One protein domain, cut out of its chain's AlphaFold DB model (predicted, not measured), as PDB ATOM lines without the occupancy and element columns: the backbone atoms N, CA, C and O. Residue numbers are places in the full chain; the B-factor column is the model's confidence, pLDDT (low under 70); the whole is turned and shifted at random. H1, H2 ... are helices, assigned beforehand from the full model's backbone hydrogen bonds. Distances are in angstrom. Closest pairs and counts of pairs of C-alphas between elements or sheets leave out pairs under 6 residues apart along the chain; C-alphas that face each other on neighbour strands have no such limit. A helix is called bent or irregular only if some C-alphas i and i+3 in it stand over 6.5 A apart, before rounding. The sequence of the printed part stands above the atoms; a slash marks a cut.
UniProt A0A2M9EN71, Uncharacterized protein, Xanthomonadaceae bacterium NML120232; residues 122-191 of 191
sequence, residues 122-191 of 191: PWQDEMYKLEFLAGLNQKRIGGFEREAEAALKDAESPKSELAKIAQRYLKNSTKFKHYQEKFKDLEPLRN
ATOM      1  N   PRO A 122      44.152  -0.501  -0.577       86.06
ATOM      2  CA  PRO A 122      43.469  -1.310  -1.592       86.06
ATOM      3  C   PRO A 122      41.945  -1.230  -1.521       86.06
ATOM      4  O   PRO A 122      41.278  -1.465  -2.511       86.06
ATOM      5  N   TRP A 123      41.373  -0.848  -0.378       86.75
ATOM      6  CA  TRP A 123      39.946  -0.545  -0.227       86.75
ATOM      7  C   TRP A 123      39.453   0.639  -1.076       86.75
ATOM      8  O   TRP A 123      38.245   0.828  -1.188       86.75
ATOM      9  N   GLN A 124      40.344   1.428  -1.677       85.88
ATOM     10  CA  GLN A 124      40.002   2.481  -2.637       85.88
ATOM     11  C   GLN A 124      39.989   1.987  -4.091       85.88
ATOM     12  O   GLN A 124      39.467   2.688  -4.951       85.88
ATOM     13  N   ASP A 125      40.505   0.786  -4.360       83.50
ATOM     14  CA  ASP A 125      40.666   0.235  -5.706       83.50
ATOM     15  C   ASP A 125      39.898  -1.086  -5.830       83.50
ATOM     16  O   ASP A 125      40.198  -2.058  -5.137       83.50
ATOM     17  N   GLU A 126      38.883  -1.124  -6.697       80.69
ATOM     18  CA  GLU A 126      38.021  -2.296  -6.906       80.69
ATOM     19  C   GLU A 126      38.796  -3.563  -7.264       80.69
ATOM     20  O   GLU A 126      38.387  -4.652  -6.856       80.69
ATOM     21  N   MET A 127      39.935  -3.425  -7.947       79.31
ATOM     22  CA  MET A 127      40.745  -4.557  -8.379       79.31
ATOM     23  C   MET A 127      41.387  -5.291  -7.200       79.31
ATOM     24  O   MET A 127      41.565  -6.497  -7.279       79.31
ATOM     25  N   TYR A 128      41.724  -4.594  -6.109       84.56
ATOM     26  CA  TYR A 128      42.583  -5.142  -5.050       84.56
ATOM     27  C   TYR A 128      41.856  -5.475  -3.740       84.56
ATOM     28  O   TYR A 128      42.429  -6.143  -2.867       84.56
ATOM     29  N   LYS A 129      40.609  -5.011  -3.549       89.19
ATOM     30  CA  LYS A 129      39.876  -5.181  -2.272       89.19
ATOM     31  C   LYS A 129      39.775  -6.649  -1.868       89.19
ATOM     32  O   LYS A 129      39.947  -6.989  -0.692       89.19
ATOM     33  N   LEU A 130      39.478  -7.515  -2.837       89.75
ATOM     34  CA  LEU A 130      39.214  -8.929  -2.606       89.75
ATOM     35  C   LEU A 130      40.462  -9.649  -2.080       89.75
ATOM     36  O   LEU A 130      40.399 -10.361  -1.076       89.75
ATOM     37  N   GLU A 131      41.605  -9.434  -2.716       87.31
ATOM     38  CA  GLU A 131      42.858 -10.144  -2.481       87.31
ATOM     39  C   GLU A 131      43.502  -9.710  -1.181       87.31
ATOM     40  O   GLU A 131      43.982 -10.557  -0.420       87.31
ATOM     41  N   PHE A 132      43.448  -8.412  -0.878       91.44
ATOM     42  CA  PHE A 132      43.917  -7.919   0.406       91.44
ATOM     43  C   PHE A 132      43.081  -8.476   1.557       91.44
ATOM     44  O   PHE A 132      43.641  -9.038   2.502       91.44
ATOM     45  N   LEU A 133      41.747  -8.440   1.463       92.69
ATOM     46  CA  LEU A 133      40.886  -9.037   2.491       92.69
ATOM     47  C   LEU A 133      41.055 -10.557   2.598       92.69
ATOM     48  O   LEU A 133      40.999 -11.114   3.702       92.69
ATOM     49  N   ALA A 134      41.283 -11.247   1.481       91.44
ATOM     50  CA  ALA A 134      41.576 -12.674   1.473       91.44
ATOM     51  C   ALA A 134      42.891 -12.983   2.204       91.44
ATOM     52  O   ALA A 134      42.917 -13.855   3.078       91.44
ATOM     53  N   GLY A 135      43.957 -12.236   1.905       91.00
ATOM     54  CA  GLY A 135      45.257 -12.385   2.556       91.00
ATOM     55  C   GLY A 135      45.196 -12.085   4.054       91.00
ATOM     56  O   GLY A 135      45.701 -12.871   4.862       91.00
ATOM     57  N   LEU A 136      44.499 -11.014   4.452       93.12
ATOM     58  CA  LEU A 136      44.307 -10.653   5.862       93.12
ATOM     59  C   LEU A 136      43.554 -11.754   6.632       93.12
ATOM     60  O   LEU A 136      43.977 -12.138   7.726       93.12
ATOM     61  N   ASN A 137      42.493 -12.325   6.045       93.31
ATOM     62  CA  ASN A 137      41.786 -13.486   6.601       93.31
ATOM     63  C   ASN A 137      42.710 -14.702   6.753       93.31
ATOM     64  O   ASN A 137      42.776 -15.309   7.824       93.31
ATOM     65  N   GLN A 138      43.423 -15.066   5.684       92.12
ATOM     66  CA  GLN A 138      44.287 -16.246   5.654       92.12
ATOM     67  C   GLN A 138      45.407 -16.151   6.695       92.12
ATOM     68  O   GLN A 138      45.746 -17.143   7.345       92.12
ATOM     69  N   LYS A 139      45.973 -14.954   6.881       91.62
ATOM     70  CA  LYS A 139      47.036 -14.693   7.861       91.62
ATOM     71  C   LYS A 139      46.530 -14.304   9.244       91.62
ATOM     72  O   LYS A 139      47.352 -14.149  10.149       91.62
ATOM     73  N   ARG A 140      45.206 -14.226   9.428       93.25
ATOM     74  CA  ARG A 140      44.540 -13.883  10.692       93.25
ATOM     75  C   ARG A 140      45.067 -12.569  11.275       93.25
ATOM     76  O   ARG A 140      45.473 -12.523  12.441       93.25
ATOM     77  N   ILE A 141      45.094 -11.532  10.439       93.81
ATOM     78  CA  ILE A 141      45.567 -10.186  10.782       93.81
ATOM     79  C   ILE A 141      44.351  -9.283  11.019       93.81
ATOM     80  O   ILE A 141      43.548  -9.082  10.109       93.81
ATOM     81  N   GLY A 142      44.209  -8.775  12.244       93.81
ATOM     82  CA  GLY A 142      43.123  -7.880  12.674       93.81
ATOM     83  C   GLY A 142      43.479  -6.398  12.523       93.81
ATOM     84  O   GLY A 142      44.645  -6.070  12.282       93.81
ATOM     85  N   GLY A 143      42.500  -5.508  12.721       93.56
ATOM     86  CA  GLY A 143      42.681  -4.051  12.641       93.56
ATOM     87  C   GLY A 143      42.324  -3.424  11.287       93.56
ATOM     88  O   GLY A 143      42.734  -2.297  11.019       93.56
ATOM     89  N   PHE A 144      41.610  -4.151  10.421       95.12
ATOM     90  CA  PHE A 144      41.107  -3.650   9.132       95.12
ATOM     91  C   PHE A 144      39.573  -3.724   9.034       95.12
ATOM     92  O   PHE A 144      39.003  -3.960   7.969       95.12
ATOM     93  N   GLU A 145      38.875  -3.605  10.166       95.88
ATOM     94  CA  GLU A 145      37.422  -3.779  10.241       95.88
ATOM     95  C   GLU A 145      36.685  -2.697   9.445       95.88
ATOM     96  O   GLU A 145      35.768  -3.016   8.692       95.88
ATOM     97  N   ARG A 146      37.130  -1.438   9.530       94.69
ATOM     98  CA  ARG A 146      36.539  -0.325   8.765       94.69
ATOM     99  C   ARG A 146      36.685  -0.533   7.259       94.69
ATOM    100  O   ARG A 146      35.758  -0.268   6.499       94.69
ATOM    101  N   GLU A 147      37.836  -1.031   6.829       95.06
ATOM    102  CA  GLU A 147      38.133  -1.308   5.425       95.06
ATOM    103  C   GLU A 147      37.311  -2.501   4.914       95.06
ATOM    104  O   GLU A 147      36.790  -2.468   3.800       95.06
ATOM    105  N   ALA A 148      37.118  -3.528   5.747       95.62
ATOM    106  CA  ALA A 148      36.234  -4.649   5.435       95.62
ATOM    107  C   ALA A 148      34.753  -4.232   5.373       95.62
ATOM    108  O   ALA A 148      34.015  -4.727   4.523       95.62
ATOM    109  N   GLU A 149      34.307  -3.309   6.230       95.56
ATOM    110  CA  GLU A 149      32.964  -2.720   6.147       95.56
ATOM    111  C   GLU A 149      32.769  -1.909   4.863       95.56
ATOM    112  O   GLU A 149      31.715  -2.016   4.237       95.56
ATOM    113  N   ALA A 150      33.770  -1.122   4.455       93.62
ATOM    114  CA  ALA A 150      33.737  -0.384   3.194       93.62
ATOM    115  C   ALA A 150      33.622  -1.342   1.999       93.62
ATOM    116  O   ALA A 150      32.681  -1.244   1.219       93.62
ATOM    117  N   ALA A 151      34.483  -2.359   1.935       93.38
ATOM    118  CA  ALA A 151      34.432  -3.374   0.885       93.38
ATOM    119  C   ALA A 151      33.100  -4.146   0.844       93.38
ATOM    120  O   ALA A 151      32.638  -4.530  -0.227       93.38
ATOM    121  N   LEU A 152      32.462  -4.376   1.998       94.31
ATOM    122  CA  LEU A 152      31.143  -5.008   2.048       94.31
ATOM    123  C   LEU A 152      30.040  -4.107   1.473       94.31
ATOM    124  O   LEU A 152      29.103  -4.627   0.873       94.31
ATOM    125  N   LYS A 153      30.138  -2.785   1.661       92.81
ATOM    126  CA  LYS A 153      29.204  -1.810   1.072       92.81
ATOM    127  C   LYS A 153      29.382  -1.692  -0.440       92.81
ATOM    128  O   LYS A 153      28.387  -1.540  -1.138       92.81
ATOM    129  N   ASP A 154      30.617  -1.809  -0.915       90.75
ATOM    130  CA  ASP A 154      30.956  -1.733  -2.340       90.75
ATOM    131  C   ASP A 154      30.605  -3.018  -3.108       90.75
ATOM    132  O   ASP A 154      30.635  -3.051  -4.334       90.75
ATOM    133  N   ALA A 155      30.280  -4.104  -2.408       90.06
ATOM    134  CA  ALA A 155      29.965  -5.372  -3.041       90.06
ATOM    135  C   ALA A 155      28.630  -5.311  -3.809       90.06
ATOM    136  O   ALA A 155      27.573  -5.101  -3.217       90.06
ATOM    137  N   GLU A 156      28.660  -5.636  -5.106       87.12
ATOM    138  CA  GLU A 156      27.485  -5.630  -6.004       87.12
ATOM    139  C   GLU A 156      26.304  -6.478  -5.498       87.12
ATOM    140  O   GLU A 156      25.140  -6.241  -5.818       87.12
ATOM    141  N   SER A 157      26.601  -7.523  -4.723       91.25
ATOM    142  CA  SER A 157      25.606  -8.437  -4.175       91.25
ATOM    143  C   SER A 157      26.095  -9.078  -2.876       91.25
ATOM    144  O   SER A 157      27.275  -9.435  -2.786       91.25
ATOM    145  N   PRO A 158      25.192  -9.400  -1.926       86.00
ATOM    146  CA  PRO A 158      25.519 -10.204  -0.746       86.00
ATOM    147  C   PRO A 158      26.102 -11.591  -1.063       86.00
ATOM    148  O   PRO A 158      26.696 -12.225  -0.193       86.00
ATOM    149  N   LYS A 159      25.913 -12.096  -2.292       88.94
ATOM    150  CA  LYS A 159      26.438 -13.398  -2.742       88.94
ATOM    151  C   LYS A 159      27.800 -13.309  -3.441       88.94
ATOM    152  O   LYS A 159      28.386 -14.368  -3.702       88.94
ATOM    153  N   SER A 160      28.284 -12.101  -3.737       93.88
ATOM    154  CA  SER A 160      29.590 -11.876  -4.368       93.88
ATOM    155  C   SER A 160      30.729 -12.427  -3.505       93.88
ATOM    156  O   SER A 160      30.585 -12.627  -2.293       93.88
ATOM    157  N   GLU A 161      31.871 -12.713  -4.128       94.12
ATOM    158  CA  GLU A 161      33.047 -13.192  -3.401       94.12
ATOM    159  C   GLU A 161      33.570 -12.139  -2.417       94.12
ATOM    160  O   GLU A 161      33.869 -12.474  -1.267       94.12
ATOM    161  N   LEU A 162      33.548 -10.863  -2.821       94.00
ATOM    162  CA  LEU A 162      33.908  -9.732  -1.968       94.00
ATOM    163  C   LEU A 162      33.026  -9.664  -0.714       94.00
ATOM    164  O   LEU A 162      33.544  -9.626   0.402       94.00
ATOM    165  N   ALA A 163      31.699  -9.755  -0.866       95.81
ATOM    166  CA  ALA A 163      30.787  -9.762   0.278       95.81
ATOM    167  C   ALA A 163      31.070 -10.937   1.227       95.81
ATOM    168  O   ALA A 163      31.146 -10.758   2.444       95.81
ATOM    169  N   LYS A 164      31.283 -12.142   0.682       96.62
ATOM    170  CA  LYS A 164      31.590 -13.341   1.480       96.62
ATOM    171  C   LYS A 164      32.897 -13.194   2.257       96.62
ATOM    172  O   LYS A 164      32.953 -13.600   3.421       96.62
ATOM    173  N   ILE A 165      33.950 -12.655   1.636       95.50
ATOM    174  CA  ILE A 165      35.253 -12.519   2.293       95.50
ATOM    175  C   ILE A 165      35.239 -11.409   3.344       95.50
ATOM    176  O   ILE A 165      35.786 -11.604   4.432       95.50
ATOM    177  N   ALA A 166      34.557 -10.297   3.063       96.56
ATOM    178  CA  ALA A 166      34.400  -9.184   3.988       96.56
ATOM    179  C   ALA A 166      33.581  -9.604   5.218       96.56
ATOM    180  O   ALA A 166      34.029  -9.434   6.350       96.56
ATOM    181  N   GLN A 167      32.444 -10.280   5.025       97.00
ATOM    182  CA  GLN A 167      31.653 -10.836   6.130       97.00
ATOM    183  C   GLN A 167      32.451 -11.847   6.960       97.00
ATOM    184  O   GLN A 167      32.382 -11.844   8.192       97.00
ATOM    185  N   ARG A 168      33.233 -12.715   6.302       96.81
ATOM    186  CA  ARG A 168      34.122 -13.659   6.990       96.81
ATOM    187  C   ARG A 168      35.180 -12.932   7.815       96.81
ATOM    188  O   ARG A 168      35.439 -13.370   8.936       96.81
ATOM    189  N   TYR A 169      35.757 -11.858   7.279       97.00
ATOM    190  CA  TYR A 169      36.726 -11.035   7.994       97.00
ATOM    191  C   TYR A 169      36.092 -10.437   9.245       97.00
ATOM    192  O   TYR A 169      36.539 -10.719  10.352       97.00
ATOM    193  N   LEU A 170      34.981  -9.713   9.086       97.19
ATOM    194  CA  LEU A 170      34.284  -9.036  10.179       97.19
ATOM    195  C   LEU A 170      33.879 -10.008  11.292       97.19
ATOM    196  O   LEU A 170      34.143  -9.746  12.462       97.19
ATOM    197  N   LYS A 171      33.340 -11.181  10.935       96.81
ATOM    198  CA  LYS A 171      32.951 -12.225  11.897       96.81
ATOM    199  C   LYS A 171      34.125 -12.765  12.723       96.81
ATOM    200  O   LYS A 171      33.922 -13.198  13.858       96.81
ATOM    201  N   ASN A 172      35.323 -12.821  12.145       95.06
ATOM    202  CA  ASN A 172      36.488 -13.451  12.768       95.06
ATOM    203  C   ASN A 172      37.530 -12.454  13.292       95.06
ATOM    204  O   ASN A 172      38.430 -12.884  14.011       95.06
ATOM    205  N   SER A 173      37.403 -11.168  12.960       90.81
ATOM    206  CA  SER A 173      38.347 -10.087  13.279       90.81
ATOM    207  C   SER A 173      38.751 -10.060  14.756       90.81
ATOM    208  O   SER A 173      39.935 -10.047  15.071       90.81
ATOM    209  N   THR A 174      37.789 -10.232  15.663       90.25
ATOM    210  CA  THR A 174      37.996 -10.296  17.124       90.25
ATOM    211  C   THR A 174      38.893 -11.446  17.597       90.25
ATOM    212  O   THR A 174      39.335 -11.461  18.742       90.25
ATOM    213  N   LYS A 175      39.155 -12.441  16.741       93.50
ATOM    214  CA  LYS A 175      40.016 -13.607  17.011       93.50
ATOM    215  C   LYS A 175      41.365 -13.522  16.294       93.50
ATOM    216  O   LYS A 175      42.127 -14.503  16.296       93.50
ATOM    217  N   PHE A 176      41.613 -12.437  15.574       92.88
ATOM    218  CA  PHE A 176      42.848 -12.198  14.845       92.88
ATOM    219  C   PHE A 176      43.837 -11.444  15.730       92.88
ATOM    220  O   PHE A 176      43.452 -10.781  16.684       92.88
ATOM    221  N   LYS A 177      45.132 -11.582  15.432       90.44
ATOM    222  CA  LYS A 177      46.148 -10.758  16.098       90.44
ATOM    223  C   LYS A 177      46.142  -9.402  15.413       90.44
ATOM    224  O   LYS A 177      46.294  -9.361  14.187       90.44
ATOM    225  N   HIS A 178      45.958  -8.324  16.164       88.62
ATOM    226  CA  HIS A 178      45.905  -6.996  15.562       88.62
ATOM    227  C   HIS A 178      47.280  -6.628  15.007       88.62
ATOM    228  O   HIS A 178      48.313  -6.932  15.616       88.62
ATOM    229  N   TYR A 179      47.323  -5.975  13.842       89.19
ATOM    230  CA  TYR A 179      48.610  -5.550  13.284       89.19
ATOM    231  C   TYR A 179      49.338  -4.600  14.247       89.19
ATOM    232  O   TYR A 179      50.546  -4.708  14.391       89.19
ATOM    233  N   GLN A 180      48.607  -3.782  15.007       85.62
ATOM    234  CA  GLN A 180      49.156  -2.913  16.054       85.62
ATOM    235  C   GLN A 180      49.796  -3.689  17.213       85.62
ATOM    236  O   GLN A 180      50.603  -3.152  17.957       85.62
ATOM    237  N   GLU A 181      49.461  -4.963  17.405       88.25
ATOM    238  CA  GLU A 181      50.118  -5.803  18.409       88.25
ATOM    239  C   GLU A 181      51.400  -6.421  17.847       88.25
ATOM    240  O   GLU A 181      52.396  -6.550  18.559       88.25
ATOM    241  N   LYS A 182      51.371  -6.812  16.565       86.62
ATOM    242  CA  LYS A 182      52.395  -7.649  15.921       86.62
ATOM    243  C   LYS A 182      53.431  -6.864  15.104       86.62
ATOM    244  O   LYS A 182      54.565  -7.313  14.974       86.62
ATOM    245  N   PHE A 183      53.038  -5.721  14.561       89.69
ATOM    246  CA  PHE A 183      53.765  -4.870  13.616       89.69
ATOM    247  C   PHE A 183      53.630  -3.400  14.035       89.69
ATOM    248  O   PHE A 183      53.266  -2.539  13.240       89.69
ATOM    249  N   LYS A 184      53.885  -3.125  15.322       86.31
ATOM    250  CA  LYS A 184      53.783  -1.789  15.942       86.31
ATOM    251  C   LYS A 184      54.511  -0.700  15.164       86.31
ATOM    252  O   LYS A 184      54.083   0.445  15.161       86.31
ATOM    253  N   ASP A 185      55.609  -1.067  14.517       91.12
ATOM    254  CA  ASP A 185      56.421  -0.162  13.717       91.12
ATOM    255  C   ASP A 185      55.723   0.336  12.440       91.12
ATOM    256  O   ASP A 185      56.174   1.318  11.863       91.12
ATOM    257  N   LEU A 186      54.609  -0.284  12.030       91.00
ATOM    258  CA  LEU A 186      53.803   0.137  10.880       91.00
ATOM    259  C   LEU A 186      52.652   1.089  11.245       91.00
ATOM    260  O   LEU A 186      52.006   1.613  10.343       91.00
ATOM    261  N   GLU A 187      52.392   1.351  12.531       88.25
ATOM    262  CA  GLU A 187      51.324   2.268  12.966       88.25
ATOM    263  C   GLU A 187      51.389   3.667  12.318       88.25
ATOM    264  O   GLU A 187      50.338   4.190  11.944       88.25
ATOM    265  N   PRO A 188      52.576   4.276  12.097       90.75
ATOM    266  CA  PRO A 188      52.658   5.572  11.427       90.75
ATOM    267  C   PRO A 188      52.070   5.590  10.009       90.75
ATOM    268  O   PRO A 188      51.669   6.653   9.548       90.75
ATOM    269  N   LEU A 189      51.988   4.436   9.333       86.88
ATOM    270  CA  LEU A 189      51.450   4.311   7.972       86.88
ATOM    271  C   LEU A 189      49.914   4.272   7.928       86.88
ATOM    272  O   LEU A 189      49.332   4.246   6.847       86.88
ATOM    273  N   ARG A 190      49.235   4.227   9.084       84.94
ATOM    274  CA  ARG A 190      47.771   4.110   9.147       84.94
ATOM    275  C   ARG A 190      47.030   5.409   8.805       84.94
ATOM    276  O   ARG A 190      45.852   5.334   8.454       84.94
ATOM    277  N   ASN A 191      47.692   6.562   8.926       74.81
ATOM    278  CA  ASN A 191      47.089   7.890   8.766       74.81
ATOM    279  C   ASN A 191      47.142   8.369   7.308       74.81
ATOM    280  O   ASN A 191      48.257   8.480   6.761       74.81
TER     281      ASN A 191
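What this domain is: This is residues 122 to 191 of the 191 residues of an uncharacterized protein of Xanthomonadaceae bacterium NML120232 (UniProt A0A2M9EN71). Three helices, H1, H2 and H3, form an up-and-down bundle in which H3 packs on both of the others, and two short helices, H4 and H5, make a small arm set apart from the bundle. A short parallel pairing of residues 141 to 142 with 177 to 178 joins the link after H1 to the link before H4. The printed part has 70 residues with five named helices, H1 to H5 in chain order, and no named strand: all helix. It is compact, with a radius of gyration of the C-alphas of 11.8 A, and only just elongated, spanning 36 by 24 by 16 A.

Where its parts are: H1, residues 129 to 139, begins at C-alpha 129 (39.876, -5.181, -2.272) and is 15.6 A long. H2, residues 145 to 154, measures 14.3 A. H3, residues 161 to 175, measures 21.6 A and is irregular: C-alphas 171 and 174 are 7.5 A apart. H4 is residues 179 to 182. H5, residues 184 to 190, ends at C-alpha 190 (47.771, 4.110, 9.147) and is irregular, with C-alphas 185 and 188 7.2 A apart.

How they stand to each other: In the bundle, each helix runs against the one before it. H2 and H3, a helical hairpin, touch at a shallow tilt of 18 degrees, opposite ways; their closest C-alphas, of Leu 152 and Ala 163, are 5.1 A apart. H1 and H3 touch, the same way, at 36 degrees, only just steep; their closest C-alphas, of Leu 130 and Leu 162, are 5.4 A apart. H1 and H2 are close but not clearly touching. H4 and H5 are close but not clearly touching, and both are apart from H1, H2 and H3. In H1 and H2 every O i to N i+4 pair is within hydrogen-bond range; H3 has 9 of 11, H5 0 of 3 but 3 of 4 O i to N i+3 pairs, and H4 is too short.

The domain as a whole: The farthest C-alphas, of Lys 159 and Asp 185, are 36.7 A apart. The printed part has no cut and no long link; no printed residue is under pLDDT 70.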